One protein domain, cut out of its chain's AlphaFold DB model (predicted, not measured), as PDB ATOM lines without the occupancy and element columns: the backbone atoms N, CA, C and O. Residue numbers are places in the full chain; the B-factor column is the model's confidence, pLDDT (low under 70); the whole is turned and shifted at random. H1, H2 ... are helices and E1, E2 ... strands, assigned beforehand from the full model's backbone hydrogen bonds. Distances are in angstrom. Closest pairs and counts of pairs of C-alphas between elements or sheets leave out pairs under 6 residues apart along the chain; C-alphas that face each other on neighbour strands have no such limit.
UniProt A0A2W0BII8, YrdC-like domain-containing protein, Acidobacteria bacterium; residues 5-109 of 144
ATOM      1  N   LEU A   5     247.325 160.069 197.459       89.19
ATOM      2  CA  LEU A   5     246.002 160.650 197.701       89.19
ATOM      3  C   LEU A   5     245.338 159.967 198.903       89.19
ATOM      4  O   LEU A   5     244.771 158.880 198.781       89.19
ATOM      5  N   LEU A   6     245.374 160.631 200.055       92.44
ATOM      6  CA  LEU A   6     244.753 160.180 201.297       92.44
ATOM      7  C   LEU A   6     243.316 160.702 201.383       92.44
ATOM      8  O   LEU A   6     243.082 161.855 201.730       92.44
ATOM      9  N   LYS A   7     242.328 159.868 201.065       93.19
ATOM     10  CA  LYS A   7     240.917 160.274 201.124       93.19
ATOM     11  C   LYS A   7     240.414 160.300 202.568       93.19
ATOM     12  O   LYS A   7     240.446 159.261 203.213       93.19
ATOM     13  N   ILE A   8     239.925 161.445 203.043       91.19
ATOM     14  CA  ILE A   8     239.353 161.617 204.391       91.19
ATOM     15  C   ILE A   8     237.957 162.218 204.251       91.19
ATOM     16  O   ILE A   8     237.757 163.142 203.463       91.19
ATOM     17  N   ASN A   9     236.981 161.717 205.002       88.25
ATOM     18  CA  ASN A   9     235.642 162.296 204.993       88.25
ATOM     19  C   ASN A   9     235.651 163.698 205.632       88.25
ATOM     20  O   ASN A   9     236.069 163.870 206.775       88.25
ATOM     21  N   SER A  10     235.179 164.709 204.899       84.06
ATOM     22  CA  SER A  10     235.184 166.108 205.346       84.06
ATOM     23  C   SER A  10     234.176 166.418 206.447       84.06
ATOM     24  O   SER A  10     234.450 167.285 207.270       84.06
ATOM     25  N   SER A  11     233.057 165.700 206.514       84.06
ATOM     26  CA  SER A  11     232.042 165.869 207.563       84.06
ATOM     27  C   SER A  11     232.332 165.018 208.799       84.06
ATOM     28  O   SER A  11     231.927 165.370 209.904       84.06
ATOM     29  N   GLN A  12     233.025 163.892 208.624       89.81
ATOM     30  CA  GLN A  12     233.340 162.954 209.699       89.81
ATOM     31  C   GLN A  12     234.732 162.324 209.508       89.81
ATOM     32  O   GLN A  12     234.822 161.157 209.123       89.81
ATOM     33  N   PRO A  13     235.819 163.068 209.789       90.38
ATOM     34  CA  PRO A  13     237.180 162.586 209.573       90.38
ATOM     35  C   PRO A  13     237.487 161.309 210.359       90.38
ATOM     36  O   PRO A  13     237.308 161.242 211.577       90.38
ATOM     37  N   GLU A  14     237.982 160.284 209.672       95.56
ATOM     38  CA  GLU A  14     238.307 159.003 210.282       95.56
ATOM     39  C   GLU A  14     239.605 159.094 211.097       95.56
ATOM     40  O   GLU A  14     240.680 159.345 210.549       95.56
ATOM     41  N   GLN A  15     239.532 158.795 212.400       91.38
ATOM     42  CA  GLN A  15     240.661 158.934 213.333       91.38
ATOM     43  C   GLN A  15     241.957 158.280 212.832       91.38
ATOM     44  O   GLN A  15     243.020 158.880 212.917       91.38
ATOM     45  N   LYS A  16     241.890 157.072 212.256       93.94
ATOM     46  CA  LYS A  16     243.085 156.369 211.747       93.94
ATOM     47  C   LYS A  16     243.813 157.152 210.648       93.94
ATOM     48  O   LYS A  16     245.039 157.128 210.597       93.94
ATOM     49  N   LEU A  17     243.065 157.820 209.771       93.25
ATOM     50  CA  LEU A  17     243.617 158.589 208.655       93.25
ATOM     51  C   LEU A  17     244.132 159.947 209.130       93.25
ATOM     52  O   LEU A  17     245.182 160.398 208.679       93.25
ATOM     53  N   VAL A  18     243.439 160.552 210.099       91.12
ATOM     54  CA  VAL A  18     243.903 161.757 210.796       91.12
ATOM     55  C   VAL A  18     245.232 161.489 211.504       91.12
ATOM     56  O   VAL A  18     246.189 162.224 211.271       91.12
ATOM     57  N   SER A  19     245.337 160.410 212.287       90.62
ATOM     58  CA  SER A  19     246.583 160.016 212.959       90.62
ATOM     59  C   SER A  19     247.712 159.738 211.959       90.62
ATOM     60  O   SER A  19     248.858 160.105 212.210       90.62
ATOM     61  N   TYR A  20     247.401 159.146 210.802       91.81
ATOM     62  CA  TYR A  20     248.383 158.953 209.733       91.81
ATOM     63  C   TYR A  20     248.895 160.288 209.171       91.81
ATOM     64  O   TYR A  20     250.104 160.490 209.096       91.81
ATOM     65  N   ALA A  21     248.007 161.225 208.827       87.62
ATOM     66  CA  ALA A  21     248.395 162.549 208.331       87.62
ATOM     67  C   ALA A  21     249.196 163.353 209.374       87.62
ATOM     68  O   ALA A  21     250.215 163.964 209.049       87.62
ATOM     69  N   ALA A  22     248.766 163.303 210.635       86.69
ATOM     70  CA  ALA A  22     249.428 163.929 211.774       86.69
ATOM     71  C   ALA A  22     250.881 163.451 211.934       86.69
ATOM     72  O   ALA A  22     251.801 164.260 212.045       86.69
ATOM     73  N   GLU A  23     251.101 162.138 211.883       87.44
ATOM     74  CA  GLU A  23     252.434 161.545 212.005       87.44
ATOM     75  C   GLU A  23     253.370 161.973 210.864       87.44
ATOM     76  O   GLU A  23     254.561 162.192 211.070       87.44
ATOM     77  N   ARG A  24     252.833 162.180 209.660       86.38
ATOM     78  CA  ARG A  24     253.610 162.645 208.503       86.38
ATOM     79  C   ARG A  24     254.097 164.080 208.681       86.38
ATOM     80  O   ARG A  24     255.257 164.356 208.384       86.38
ATOM     81  N   ILE A  25     253.260 164.957 209.238       80.19
ATOM     82  CA  ILE A  25     253.663 166.322 209.610       80.19
ATOM     83  C   ILE A  25     254.756 166.281 210.684       80.19
ATOM     84  O   ILE A  25     255.773 166.953 210.528       80.19
ATOM     85  N   ARG A  26     254.609 165.447 211.727       77.50
ATOM     86  CA  ARG A  26     255.641 165.276 212.774       77.50
ATOM     87  C   ARG A  26     256.977 164.773 212.222       77.50
ATOM     88  O   ARG A  26     258.028 165.096 212.761       77.50
ATOM     89  N   GLN A  27     256.947 164.004 211.137       81.50
ATOM     90  CA  GLN A  27     258.137 163.542 210.413       81.50
ATOM     91  C   GLN A  27     258.733 164.610 209.473       81.50
ATOM     92  O   GLN A  27     259.641 164.305 208.700       81.50
ATOM     93  N   GLY A  28     258.232 165.849 209.512       75.19
ATOM     94  CA  GLY A  28     258.709 166.969 208.701       75.19
ATOM     95  C   GLY A  28     258.194 166.971 207.261       75.19
ATOM     96  O   GLY A  28     258.756 167.670 206.417       75.19
ATOM     97  N   GLN A  29     257.159 166.188 206.941       81.81
ATOM     98  CA  GLN A  29     256.575 166.187 205.601       81.81
ATOM     99  C   GLN A  29     255.581 167.333 205.405       81.81
ATOM    100  O   GLN A  29     254.895 167.757 206.333       81.81
ATOM    101  N   VAL A  30     255.476 167.785 204.154       79.88
ATOM    102  CA  VAL A  30     254.496 168.785 203.723       79.88
ATOM    103  C   VAL A  30     253.279 168.082 203.135       79.88
ATOM    104  O   VAL A  30     253.416 167.219 202.263       79.88
ATOM    105  N   LEU A  31     252.091 168.468 203.595       85.00
ATOM    106  CA  LEU A  31     250.817 167.897 203.160       85.00
ATOM    107  C   LEU A  31     249.983 168.943 202.425       85.00
ATOM    108  O   LEU A  31     249.807 170.047 202.927       85.00
ATOM    109  N   GLY A  32     249.386 168.582 201.290       85.44
ATOM    110  CA  GLY A  32     248.258 169.339 200.740       85.44
ATOM    111  C   GLY A  32     246.969 168.951 201.469       85.44
ATOM    112  O   GLY A  32     246.668 167.763 201.548       85.44
ATOM    113  N   MET A  33     246.203 169.904 201.996       86.75
ATOM    114  CA  MET A  33     244.958 169.624 202.726       86.75
ATOM    115  C   MET A  33     243.824 170.593 202.384       86.75
ATOM    116  O   MET A  33     244.090 171.768 202.131       86.75
ATOM    117  N   PRO A  34     242.561 170.134 202.407       86.62
ATOM    118  CA  PRO A  34     241.412 170.996 202.178       86.62
ATOM    119  C   PRO A  34     241.235 171.947 203.360       86.62
ATOM    120  O   PRO A  34     241.343 171.538 204.518       86.62
ATOM    121  N   THR A  35     240.917 173.206 203.075       82.81
ATOM    122  CA  THR A  35     240.497 174.177 204.091       82.81
ATOM    123  C   THR A  35     239.094 174.696 203.783       82.81
ATOM    124  O   THR A  35     238.430 174.228 202.862       82.81
ATOM    125  N   ASP A  36     238.630 175.656 204.569       80.56
ATOM    126  CA  ASP A  36     237.376 176.379 204.373       80.56
ATOM    127  C   ASP A  36     237.380 177.312 203.149       80.56
ATOM    128  O   ASP A  36     236.318 177.773 202.741       80.56
ATOM    129  N   THR A  37     238.549 177.568 202.554       79.38
ATOM    130  CA  THR A  37     238.709 178.376 201.336       79.38
ATOM    131  C   THR A  37     239.288 177.556 200.191       79.38
ATOM    132  O   THR A  37     238.556 177.020 199.369       79.38
ATOM    133  N   PHE A  38     240.602 177.377 200.174       83.50
ATOM    134  CA  PHE A  38     241.333 176.625 199.157       83.50
ATOM    135  C   PHE A  38     242.119 175.481 199.788       83.50
ATOM    136  O   PHE A  38     242.221 175.370 201.011       83.50
ATOM    137  N   TYR A  39     242.712 174.612 198.980       83.06
ATOM    138  CA  TYR A  39     243.697 173.678 199.510       83.06
ATOM    139  C   TYR A  39     244.933 174.443 199.997       83.06
ATOM    140  O   TYR A  39     245.385 175.391 199.354       83.06
ATOM    141  N   GLY A  40     245.482 174.030 201.138       80.75
ATOM    142  CA  GLY A  40     246.690 174.603 201.723       80.75
ATOM    143  C   GLY A  40     247.806 173.576 201.896       80.75
ATOM    144  O   GLY A  40     247.538 172.395 202.104       80.75
ATOM    145  N   LEU A  41     249.055 174.024 201.808       80.06
ATOM    146  CA  LEU A  41     250.248 173.257 202.159       80.06
ATOM    147  C   LEU A  41     250.520 173.392 203.649       80.06
ATOM    148  O   LEU A  41     250.972 174.447 204.073       80.06
ATOM    149  N   ALA A  42     250.276 172.343 204.421       80.38
ATOM    150  CA  ALA A  42     250.565 172.308 205.845       80.38
ATOM    151  C   ALA A  42     251.956 171.752 206.140       80.38
ATOM    152  O   ALA A  42     252.353 170.727 205.576       80.38
ATOM    153  N   ALA A  43     252.653 172.392 207.074       78.25
ATOM    154  CA  ALA A  43     253.937 171.943 207.598       78.25
ATOM    155  C   ALA A  43     254.105 172.315 209.082       78.25
ATOM    156  O   ALA A  43     253.334 173.108 209.635       78.25
ATOM    157  N   ASP A  44     255.133 171.743 209.710       72.81
ATOM    158  CA  ASP A  44     255.574 172.097 211.062       72.81
ATOM    159  C   ASP A  44     256.086 173.563 211.113       72.81
ATOM    160  O   ASP A  44     256.914 173.951 210.278       72.81
ATOM    161  N   PRO A  45     255.600 174.402 212.051       65.62
ATOM    162  CA  PRO A  45     255.931 175.825 212.134       65.62
ATOM    163  C   PRO A  45     257.356 176.176 212.598       65.62
ATOM    164  O   PRO A  45     257.672 177.366 212.607       65.62
ATOM    165  N   VAL A  46     258.243 175.234 212.962       63.97
ATOM    166  CA  VAL A  46     259.618 175.579 213.426       63.97
ATOM    167  C   VAL A  46     260.498 176.298 212.382       63.97
ATOM    168  O   VAL A  46     261.622 176.696 212.690       63.97
ATOM    169  N   ASN A  47     260.007 176.519 211.157       51.09
ATOM    170  CA  ASN A  47     260.673 177.329 210.139       51.09
ATOM    171  C   ASN A  47     260.218 178.808 210.213       51.09
ATOM    172  O   ASN A  47     259.107 179.177 209.828       51.09
ATOM    173  N   LEU A  48     261.095 179.657 210.759       42.69
ATOM    174  CA  LEU A  48     260.858 181.040 211.195       42.69
ATOM    175  C   LEU A  48     260.605 182.029 210.039       42.69
ATOM    176  O   LEU A  48     261.510 182.737 209.601       42.69
ATOM    177  N   ARG A  49     259.353 182.069 209.565       45.16
ATOM    178  CA  ARG A  49     258.610 183.211 208.958       45.16
ATOM    179  C   ARG A  49     257.162 182.796 208.632       45.16
ATOM    180  O   ARG A  49     256.578 183.198 207.630       45.16
ATOM    181  N   ALA A  50     256.615 181.906 209.453       51.12
ATOM    182  CA  ALA A  50     255.390 181.183 209.170       51.12
ATOM    183  C   ALA A  50     254.142 182.042 209.423       51.12
ATOM    184  O   ALA A  50     253.928 182.524 210.534       51.12
ATOM    185  N   ALA A  51     253.280 182.166 208.412       58.78
ATOM    186  CA  ALA A  51     251.894 182.551 208.635       58.78
ATOM    187  C   ALA A  51     251.210 181.424 209.428       58.78
ATOM    188  O   ALA A  51     251.186 180.266 208.989       58.78
ATOM    189  N   LEU A  52     250.706 181.748 210.618       59.56
ATOM    190  CA  LEU A  52     249.944 180.818 211.444       59.56
ATOM    191  C   LEU A  52     248.495 180.811 210.952       59.56
ATOM    192  O   LEU A  52     247.885 181.870 210.824       59.56
ATOM    193  N   ARG A  53     247.932 179.629 210.688       65.94
ATOM    194  CA  ARG A  53     246.528 179.499 210.284       65.94
ATOM    195  C   ARG A  53     245.802 178.563 211.239       65.94
ATOM    196  O   ARG A  53     246.233 177.434 211.445       65.94
ATOM    197  N   VAL A  54     244.665 179.021 211.762       68.25
ATOM    198  CA  VAL A  54     243.692 178.176 212.465       68.25
ATOM    199  C   VAL A  54     242.487 177.980 211.538       68.25
ATOM    200  O   VAL A  54     241.593 178.821 211.508       68.25
ATOM    201  N   PRO A  55     242.487 176.934 210.698       71.88
ATOM    202  CA  PRO A  55     241.374 176.643 209.798       71.88
ATOM    203  C   PRO A  55     240.116 176.242 210.577       71.88
ATOM    204  O   PRO A  55     240.207 175.577 211.607       71.88
ATOM    205  N   SER A  56     238.943 176.596 210.051       77.44
ATOM    206  CA  SER A  56     237.647 176.179 210.610       77.44
ATOM    207  C   SER A  56     237.158 174.823 210.069       77.44
ATOM    208  O   SER A  56     236.247 174.215 210.632       77.44
ATOM    209  N   ALA A  57     237.784 174.320 208.997       83.25
ATOM    210  CA  ALA A  57     237.401 173.075 208.340       83.25
ATOM    211  C   ALA A  57     237.676 171.826 209.214       83.25
ATOM    212  O   ALA A  57     238.737 171.747 209.846       83.25
ATOM    213  N   PRO A  58     236.794 170.801 209.210       87.75
ATOM    214  CA  PRO A  58     236.905 169.669 210.136       87.75
ATOM    215  C   PRO A  58     238.198 168.856 210.006       87.75
ATOM    216  O   PRO A  58     238.754 168.439 211.021       87.75
ATOM    217  N   ILE A  59     238.700 168.648 208.783       88.69
ATOM    218  CA  ILE A  59     239.909 167.844 208.537       88.69
ATOM    219  C   ILE A  59     241.155 168.512 209.148       88.69
ATOM    220  O   ILE A  59     241.794 167.882 209.995       88.69
ATOM    221  N   PRO A  60     241.507 169.769 208.804       87.44
ATOM    222  CA  PRO A  60     242.623 170.445 209.454       87.44
ATOM    223  C   PRO A  60     242.478 170.563 210.974       87.44
ATOM    224  O   PRO A  60     243.453 170.352 211.689       87.44
ATOM    225  N   VAL A  61     241.272 170.844 211.487       87.75
ATOM    226  CA  VAL A  61     241.021 170.909 212.938       87.75
ATOM    227  C   VAL A  61     241.310 169.567 213.609       87.75
ATOM    228  O   VAL A  61     241.952 169.537 214.659       87.75
ATOM    229  N   ALA A  62     240.870 168.455 213.013       88.50
ATOM    230  CA  ALA A  62     241.138 167.119 213.535       88.50
ATOM    231  C   ALA A  62     242.644 166.813 213.555       88.50
ATOM    232  O   ALA A  62     243.153 166.332 214.566       88.50
ATOM    233  N   ILE A  63     243.369 167.162 212.487       86.62
ATOM    234  CA  ILE A  63     244.825 166.972 212.405       86.62
ATOM    235  C   ILE A  63     245.549 167.820 213.457       86.62
ATOM    236  O   ILE A  63     246.398 167.289 214.165       86.62
ATOM    237  N   ILE A  64     245.195 169.101 213.612       86.62
ATOM    238  CA  ILE A  64     245.799 170.010 214.607       86.62
ATOM    239  C   ILE A  64     245.582 169.487 216.034       86.62
ATOM    240  O   ILE A  64     246.510 169.476 216.844       86.62
ATOM    241  N   ARG A  65     244.368 169.011 216.342       87.00
ATOM    242  CA  ARG A  65     244.046 168.410 217.648       87.00
ATOM    243  C   ARG A  65     244.871 167.153 217.927       87.00
ATOM    244  O   ARG A  65     245.266 166.946 219.067       87.00
ATOM    245  N   GLU A  66     245.141 166.352 216.900       88.31
ATOM    246  CA  GLU A  66     245.926 165.121 217.010       88.31
ATOM    247  C   GLU A  66     247.436 165.384 217.151       88.31
ATOM    248  O   GLU A  66     248.123 164.712 217.924       88.31
ATOM    249  N   ILE A  67     247.994 166.350 216.413       82.81
ATOM    250  CA  ILE A  67     249.428 166.678 216.508       82.81
ATOM    251  C   ILE A  67     249.764 167.448 217.790       82.81
ATOM    252  O   ILE A  67     250.874 167.296 218.291       82.81
ATOM    253  N   GLY A  68     248.820 168.221 218.340       80.75
ATOM    254  CA  GLY A  68     248.988 168.956 219.600       80.75
ATOM    255  C   GLY A  68     249.747 170.284 219.483       80.75
ATOM    256  O   GLY A  68     250.095 170.878 220.500       80.75
ATOM    257  N   PHE A  69     250.000 170.764 218.265       75.62
ATOM    258  CA  PHE A  69     250.640 172.048 217.967       75.62
ATOM    259  C   PHE A  69     250.022 172.672 216.701       75.62
ATOM    260  O   PHE A  69     249.408 171.955 215.907       75.62
ATOM    261  N   PRO A  70     250.106 173.999 216.498       71.88
ATOM    262  CA  PRO A  70     249.549 174.625 215.302       71.88
ATOM    263  C   PRO A  70     250.372 174.282 214.054       71.88
ATOM    264  O   PRO A  70     251.569 174.040 214.138       71.88
ATOM    265  N   ILE A  71     249.743 174.319 212.880       71.94
ATOM    266  CA  ILE A  71     250.425 174.175 211.585       71.94
ATOM    267  C   ILE A  71     250.607 175.539 210.921       71.94
ATOM    268  O   ILE A  71     249.795 176.450 211.110       71.94
ATOM    269  N   THR A  72     251.641 175.676 210.094       71.62
ATOM    270  CA  THR A  72     251.692 176.761 209.107       71.62
ATOM    271  C   THR A  72     251.081 176.281 207.803       71.62
ATOM    272  O   THR A  72     251.285 175.126 207.428       71.62
ATOM    273  N   ALA A  73     250.313 177.144 207.130       71.69
ATOM    274  CA  ALA A  73     249.757 176.820 205.828       71.69
ATOM    275  C   ALA A  73     249.814 177.988 204.842       71.69
ATOM    276  O   ALA A  73     249.425 179.107 205.171       71.69
ATOM    277  N   THR A  74     250.243 177.696 203.615       75.56
ATOM    278  CA  THR A  74     250.111 178.582 202.445       75.56
ATOM    279  C   THR A  74     249.213 177.931 201.397       75.56
ATOM    280  O   THR A  74     248.878 176.759 201.540       75.56
ATOM    281  N   SER A  75     248.784 178.653 200.366       78.81
ATOM    282  CA  SER A  75     247.945 178.099 199.301       78.81
ATOM    283  C   SER A  75     248.662 176.962 198.553       78.81
ATOM    284  O   SER A  75     249.871 177.007 198.310       78.81
ATOM    285  N   ALA A  76     247.928 175.898 198.225       79.06
ATOM    286  CA  ALA A  76     248.463 174.711 197.564       79.06
ATOM    287  C   ALA A  76     248.444 174.845 196.036       79.06
ATOM    288  O   ALA A  76     247.745 174.108 195.340       79.06
ATOM    289  N   ASN A  77     249.230 175.786 195.525       77.06
ATOM    290  CA  ASN A  77     249.380 176.085 194.105       77.06
ATOM    291  C   ASN A  77     250.828 176.463 193.768       77.06
ATOM    292  O   ASN A  77     251.607 176.885 194.625       77.06
ATOM    293  N   LEU A  78     251.191 176.332 192.493       77.25
ATOM    294  CA  LEU A  78     252.458 176.861 191.991       77.25
ATOM    295  C   LEU A  78     252.432 178.394 191.959       77.25
ATOM    296  O   LEU A  78     251.384 179.020 191.800       77.25
ATOM    297  N   LEU A  79     253.612 179.010 192.065       78.12
ATOM    298  CA  LEU A  79     253.749 180.463 191.982       78.12
ATOM    299  C   LEU A  79     253.141 180.992 190.671       78.12
ATOM    300  O   LEU A  79     253.533 180.565 189.586       78.12
ATOM    301  N   GLY A  80     252.196 181.929 190.786       76.44
ATOM    302  CA  GLY A  80     251.492 182.526 189.646       76.44
ATOM    303  C   GLY A  80     250.360 181.673 189.058       76.44
ATOM    304  O   GLY A  80     249.685 182.137 188.143       76.44
ATOM    305  N   ALA A  81     250.127 180.462 189.570       81.38
ATOM    306  CA  ALA A  81     248.987 179.631 189.192       81.38
ATOM    307  C   ALA A  81     247.755 179.941 190.055       81.38
ATOM    308  O   ALA A  81     247.878 180.425 191.181       81.38
ATOM    309  N   SER A  82     246.567 179.616 189.544       84.19
ATOM    310  CA  SER A  82     245.313 179.730 190.297       84.19
ATOM    311  C   SER A  82     245.306 178.819 191.528       84.19
ATOM    312  O   SER A  82     245.848 177.708 191.487       84.19
ATOM    313  N   GLU A  83     244.663 179.275 192.609       86.81
ATOM    314  CA  GLU A  83     244.462 178.463 193.813       86.81
ATOM    315  C   GLU A  83     243.592 177.230 193.511       86.81
ATOM    316  O   GLU A  83     242.685 177.265 192.675       86.81
ATOM    317  N   CYS A  84     243.887 176.113 194.181       88.94
ATOM    318  CA  CYS A  84     243.199 174.847 193.954       88.94
ATOM    319  C   CYS A  84     242.038 174.639 194.929       88.94
ATOM    320  O   CYS A  84     242.207 174.731 196.144       88.94
ATOM    321  N   MET A  85     240.879 174.257 194.387       89.44
ATOM    322  CA  MET A  85     239.690 173.875 195.163       89.44
ATOM    323  C   MET A  85     239.498 172.357 195.262       89.44
ATOM    324  O   MET A  85     238.639 171.898 196.007       89.44
ATOM    325  N   THR A  86     240.272 171.563 194.518       91.12
ATOM    326  CA  THR A  86     240.162 170.097 194.479       91.12
ATOM    327  C   THR A  86     241.518 169.426 194.674       91.12
ATOM    328  O   THR A  86     242.561 169.982 194.314       91.12
ATOM    329  N   ALA A  87     241.507 168.201 195.201       92.00
ATOM    330  CA  ALA A  87     242.713 167.393 195.362       92.00
ATOM    331  C   ALA A  87     243.371 167.067 194.010       92.00
ATOM    332  O   ALA A  87     244.593 166.981 193.916       92.00
ATOM    333  N   GLU A  88     242.568 166.922 192.955       93.00
ATOM    334  CA  GLU A  88     243.034 166.692 191.590       93.00
ATOM    335  C   GLU A  88     243.831 167.894 191.074       93.00
ATOM    336  O   GLU A  88     244.940 167.703 190.591       93.00
ATOM    337  N   CYS A  89     243.343 169.125 191.280       91.81
ATOM    338  CA  CYS A  89     244.088 170.340 190.933       91.81
ATOM    339  C   CYS A  89     245.445 170.395 191.651       91.81
ATOM    340  O   CYS A  89     246.469 170.677 191.027       91.81
ATOM    341  N   VAL A  90     245.474 170.073 192.952       90.38
ATOM    342  CA  VAL A  90     246.721 170.046 193.734       90.38
ATOM    343  C   VAL A  90     247.676 168.982 193.204       90.38
ATOM    344  O   VAL A  90     248.872 169.237 193.077       90.38
ATOM    345  N   ARG A  91     247.167 167.791 192.874       91.81
ATOM    346  CA  ARG A  91     247.972 166.708 192.301       91.81
ATOM    347  C   ARG A  91     248.556 167.111 190.952       91.81
ATOM    348  O   ARG A  91     249.736 166.867 190.725       91.81
ATOM    349  N   ASP A  92     247.767 167.742 190.093       91.06
ATOM    350  CA  ASP A  92     248.204 168.136 188.755       91.06
ATOM    351  C   ASP A  92     249.268 169.249 188.815       91.06
ATOM    352  O   ASP A  92     250.197 169.260 188.010       91.06
ATOM    353  N   GLN A  93     249.189 170.155 189.799       89.88
ATOM    354  CA  GLN A  93     250.180 171.225 189.984       89.88
ATOM    355  C   GLN A  93     251.423 170.800 190.787       89.88
ATOM    356  O   GLN A  93     252.531 171.261 190.513       89.88
ATOM    357  N   MET A  94     251.258 169.972 191.821       86.69
ATOM    358  CA  MET A  94     252.287 169.740 192.846       86.69
ATOM    359  C   MET A  94     252.513 168.272 193.202       86.69
ATOM    360  O   MET A  94     253.319 167.997 194.088       86.69
ATOM    361  N   GLY A  95     251.870 167.323 192.521       85.00
ATOM    362  CA  GLY A  95     251.933 165.897 192.849       85.00
ATOM    363  C   GLY A  95     253.349 165.318 192.907       85.00
ATOM    364  O   GLY A  95     253.585 164.394 193.670       85.00
ATOM    365  N   ASP A  96     254.316 165.883 192.185       85.94
ATOM    366  CA  ASP A  96     255.716 165.432 192.239       85.94
ATOM    367  C   ASP A  96     256.562 166.125 193.325       85.94
ATOM    368  O   ASP A  96     257.726 165.775 193.525       85.94
ATOM    369  N   ARG A  97     256.004 167.130 194.009       81.25
ATOM    370  CA  ARG A  97     256.700 167.994 194.981       81.25
ATOM    371  C   ARG A  97     256.281 167.754 196.428       81.25
ATOM    372  O   ARG A  97     257.010 168.158 197.331       81.25
ATOM    373  N   ILE A  98     255.130 167.125 196.649       83.25
ATOM    374  CA  ILE A  98     254.608 166.802 197.980       83.25
ATOM    375  C   ILE A  98     254.369 165.303 198.102       83.25
ATOM    376  O   ILE A  98     254.098 164.624 197.117       83.25
ATOM    377  N   SER A  99     254.500 164.774 199.314       82.62
ATOM    378  CA  SER A  99     254.365 163.336 199.552       82.62
ATOM    379  C   SER A  99     252.908 162.897 199.652       82.62
ATOM    380  O   SER A  99     252.593 161.778 199.257       82.62
ATOM    381  N   ILE A 100     252.031 163.751 200.188       89.19
ATOM    382  CA  ILE A 100     250.645 163.401 200.515       89.19
ATOM    383  C   ILE A 100     249.701 164.562 200.183       89.19
ATOM    384  O   ILE A 100     249.970 165.724 200.502       89.19
ATOM    385  N   ILE A 101     248.559 164.223 199.587       92.00
ATOM    386  CA  ILE A 101     247.410 165.103 199.369       92.00
ATOM    387  C   ILE A 101     246.209 164.491 200.080       92.00
ATOM    388  O   ILE A 101     245.764 163.397 199.740       92.00
ATOM    389  N   VAL A 102     245.654 165.209 201.046       91.00
ATOM    390  CA  VAL A 102     244.420 164.821 201.722       91.00
ATOM    391  C   VAL A 102     243.237 165.180 200.826       91.00
ATOM    392  O   VAL A 102     243.003 166.352 200.573       91.00
ATOM    393  N   ASN A 103     242.477 164.200 200.341       92.75
ATOM    394  CA  ASN A 103     241.280 164.439 199.536       92.75
ATOM    395  C   ASN A 103     240.032 164.453 200.428       92.75
ATOM    396  O   ASN A 103     239.520 163.392 200.794       92.75
ATOM    397  N   GLY A 104     239.555 165.659 200.749       88.75
ATOM    398  CA  GLY A 104     238.296 165.898 201.468       88.75
ATOM    399  C   GLY A 104     237.131 166.334 200.577       88.75
ATOM    400  O   GLY A 104     236.122 166.805 201.094       88.75
ATOM    401  N   GLY A 105     237.265 166.207 199.253       89.88
ATOM    402  CA  GLY A 105     236.327 166.779 198.287       89.88
ATOM    403  C   GLY A 105     236.631 168.241 197.924       89.88
ATOM    404  O   GLY A 105     237.684 168.767 198.311       89.88
ATOM    405  N   PRO A 106     235.752 168.875 197.123       88.12
ATOM    406  CA  PRO A 106     235.888 170.275 196.740       88.12
ATOM    407  C   PRO A 106     235.682 171.209 197.938       88.12
ATOM    408  O   PRO A 106     234.862 170.929 198.811       88.12
ATOM    409  N   THR A 107     236.412 172.321 197.973       84.38
ATOM    410  CA  THR A 107     236.202 173.383 198.965       84.38
ATOM    411  C   THR A 107     235.030 174.292 198.575       84.38
ATOM    412  O   THR A 107     234.711 174.436 197.396       84.38
ATOM    413  N   GLU A 108     234.354 174.880 199.569       71.62
ATOM    414  CA  GLU A 108     233.078 175.590 199.359       71.62
ATOM    415  C   GLU A 108     233.215 177.096 199.093       71.62
ATOM    416  O   GLU A 108     232.307 177.684 198.509       71.62
ATOM    417  N   ARG A 109     234.317 177.741 199.508       68.75
ATOM    418  CA  ARG A 109     234.523 179.183 199.295       68.75
ATOM    419  C   ARG A 109     235.527 179.432 198.176       68.75
ATOM    420  O   ARG A 109     236.612 178.864 198.173       68.75
TER     421      ARG A 109
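Overview. This is residues 5 to 109 of the 144 residues of the protein "YrdC-like domain-containing protein" of Acidobacteria bacterium (UniProt A0A2W0BII8). A twisted sheet of five short strands forms the middle of a three-layer domain, with helix H1 on one face and helix H3 on the other, while H2 packs on H1. The printed part has 105 residues, in the order E1 H1 E2 E3 H2 E4 H3 E5; the mixed sheet runs E1 E5 E2 E3 E4. The class is mixed, helices and strands, with under half of the residues in named elements. The whole is compact and rounded, with a radius of gyration of the C-alphas of 12.3 A and spans of 33 by 33 by 24 A.

Arrangement. E1, residues 5 to 7, is an edge strand, parallel to E5, residues 100 to 103, at 36 degrees; N 6 and O 101 are 2.8 A apart, within hydrogen-bond range. H1, residues 15 to 26, is on the sheet, its height over the sheet 9.5 A; it only just runs along the strands, at 29 degrees to E5 on the local plane. E2, residues 31 to 34, is parallel to E5 at 11 degrees, with N 102 and O 32 2.8 A apart. E1, H1 and E2 form a split strand-helix-strand unit, two strands running the same way with a helix between in the chain and E5 between in the sheet; its crossover is right-handed. E3, residues 39 to 43, forms a hairpin with E2, antiparallel at 142 degrees, with N 33 and O 40 2.8 A apart. H2, residues 58 to 67, only grazes the sheet with residues 58 to 60. It touches H1, the same way at a steep tilt of 60 degrees; their closest C-alphas are Ala 22 and Ile 67, 5.5 A apart. E4, residues 72 to 75, is the other edge strand, antiparallel to E3 at 148 degrees, with N 41 and O 74 2.8 A apart. H3, residues 87 to 94, is on the opposite face from H1, its height over the sheet 8.7 A; its closest C-alpha pair with E5 is Ala 87 and Asn 103, 5.3 A. E4, H3 and E5 form a second split right-handed unit, with E2 and E3 between the strands. In H1, H2 and H3 every O i to N i+4 pair is within hydrogen-bond range.

Along the chain. E1 begins at C-alpha 5 (246.002, 160.650, 197.701). From first to last C-alpha H1 measures 16.3 A, H2 14.4 A, E3 13.2 A and H3 10.2 A. E5 ends at C-alpha 103 (241.280, 164.439, 199.536).

Size, cuts and confidence. The C-alphas of Lys 16 and Gly 80, 35.3 A apart, are the farthest. The printed part has no cut. The links E3 to H2 and E4 to H3 are long. Residues 45 to 54 and 109 are under 70 in pLDDT; the mean of the printed part is 82.0.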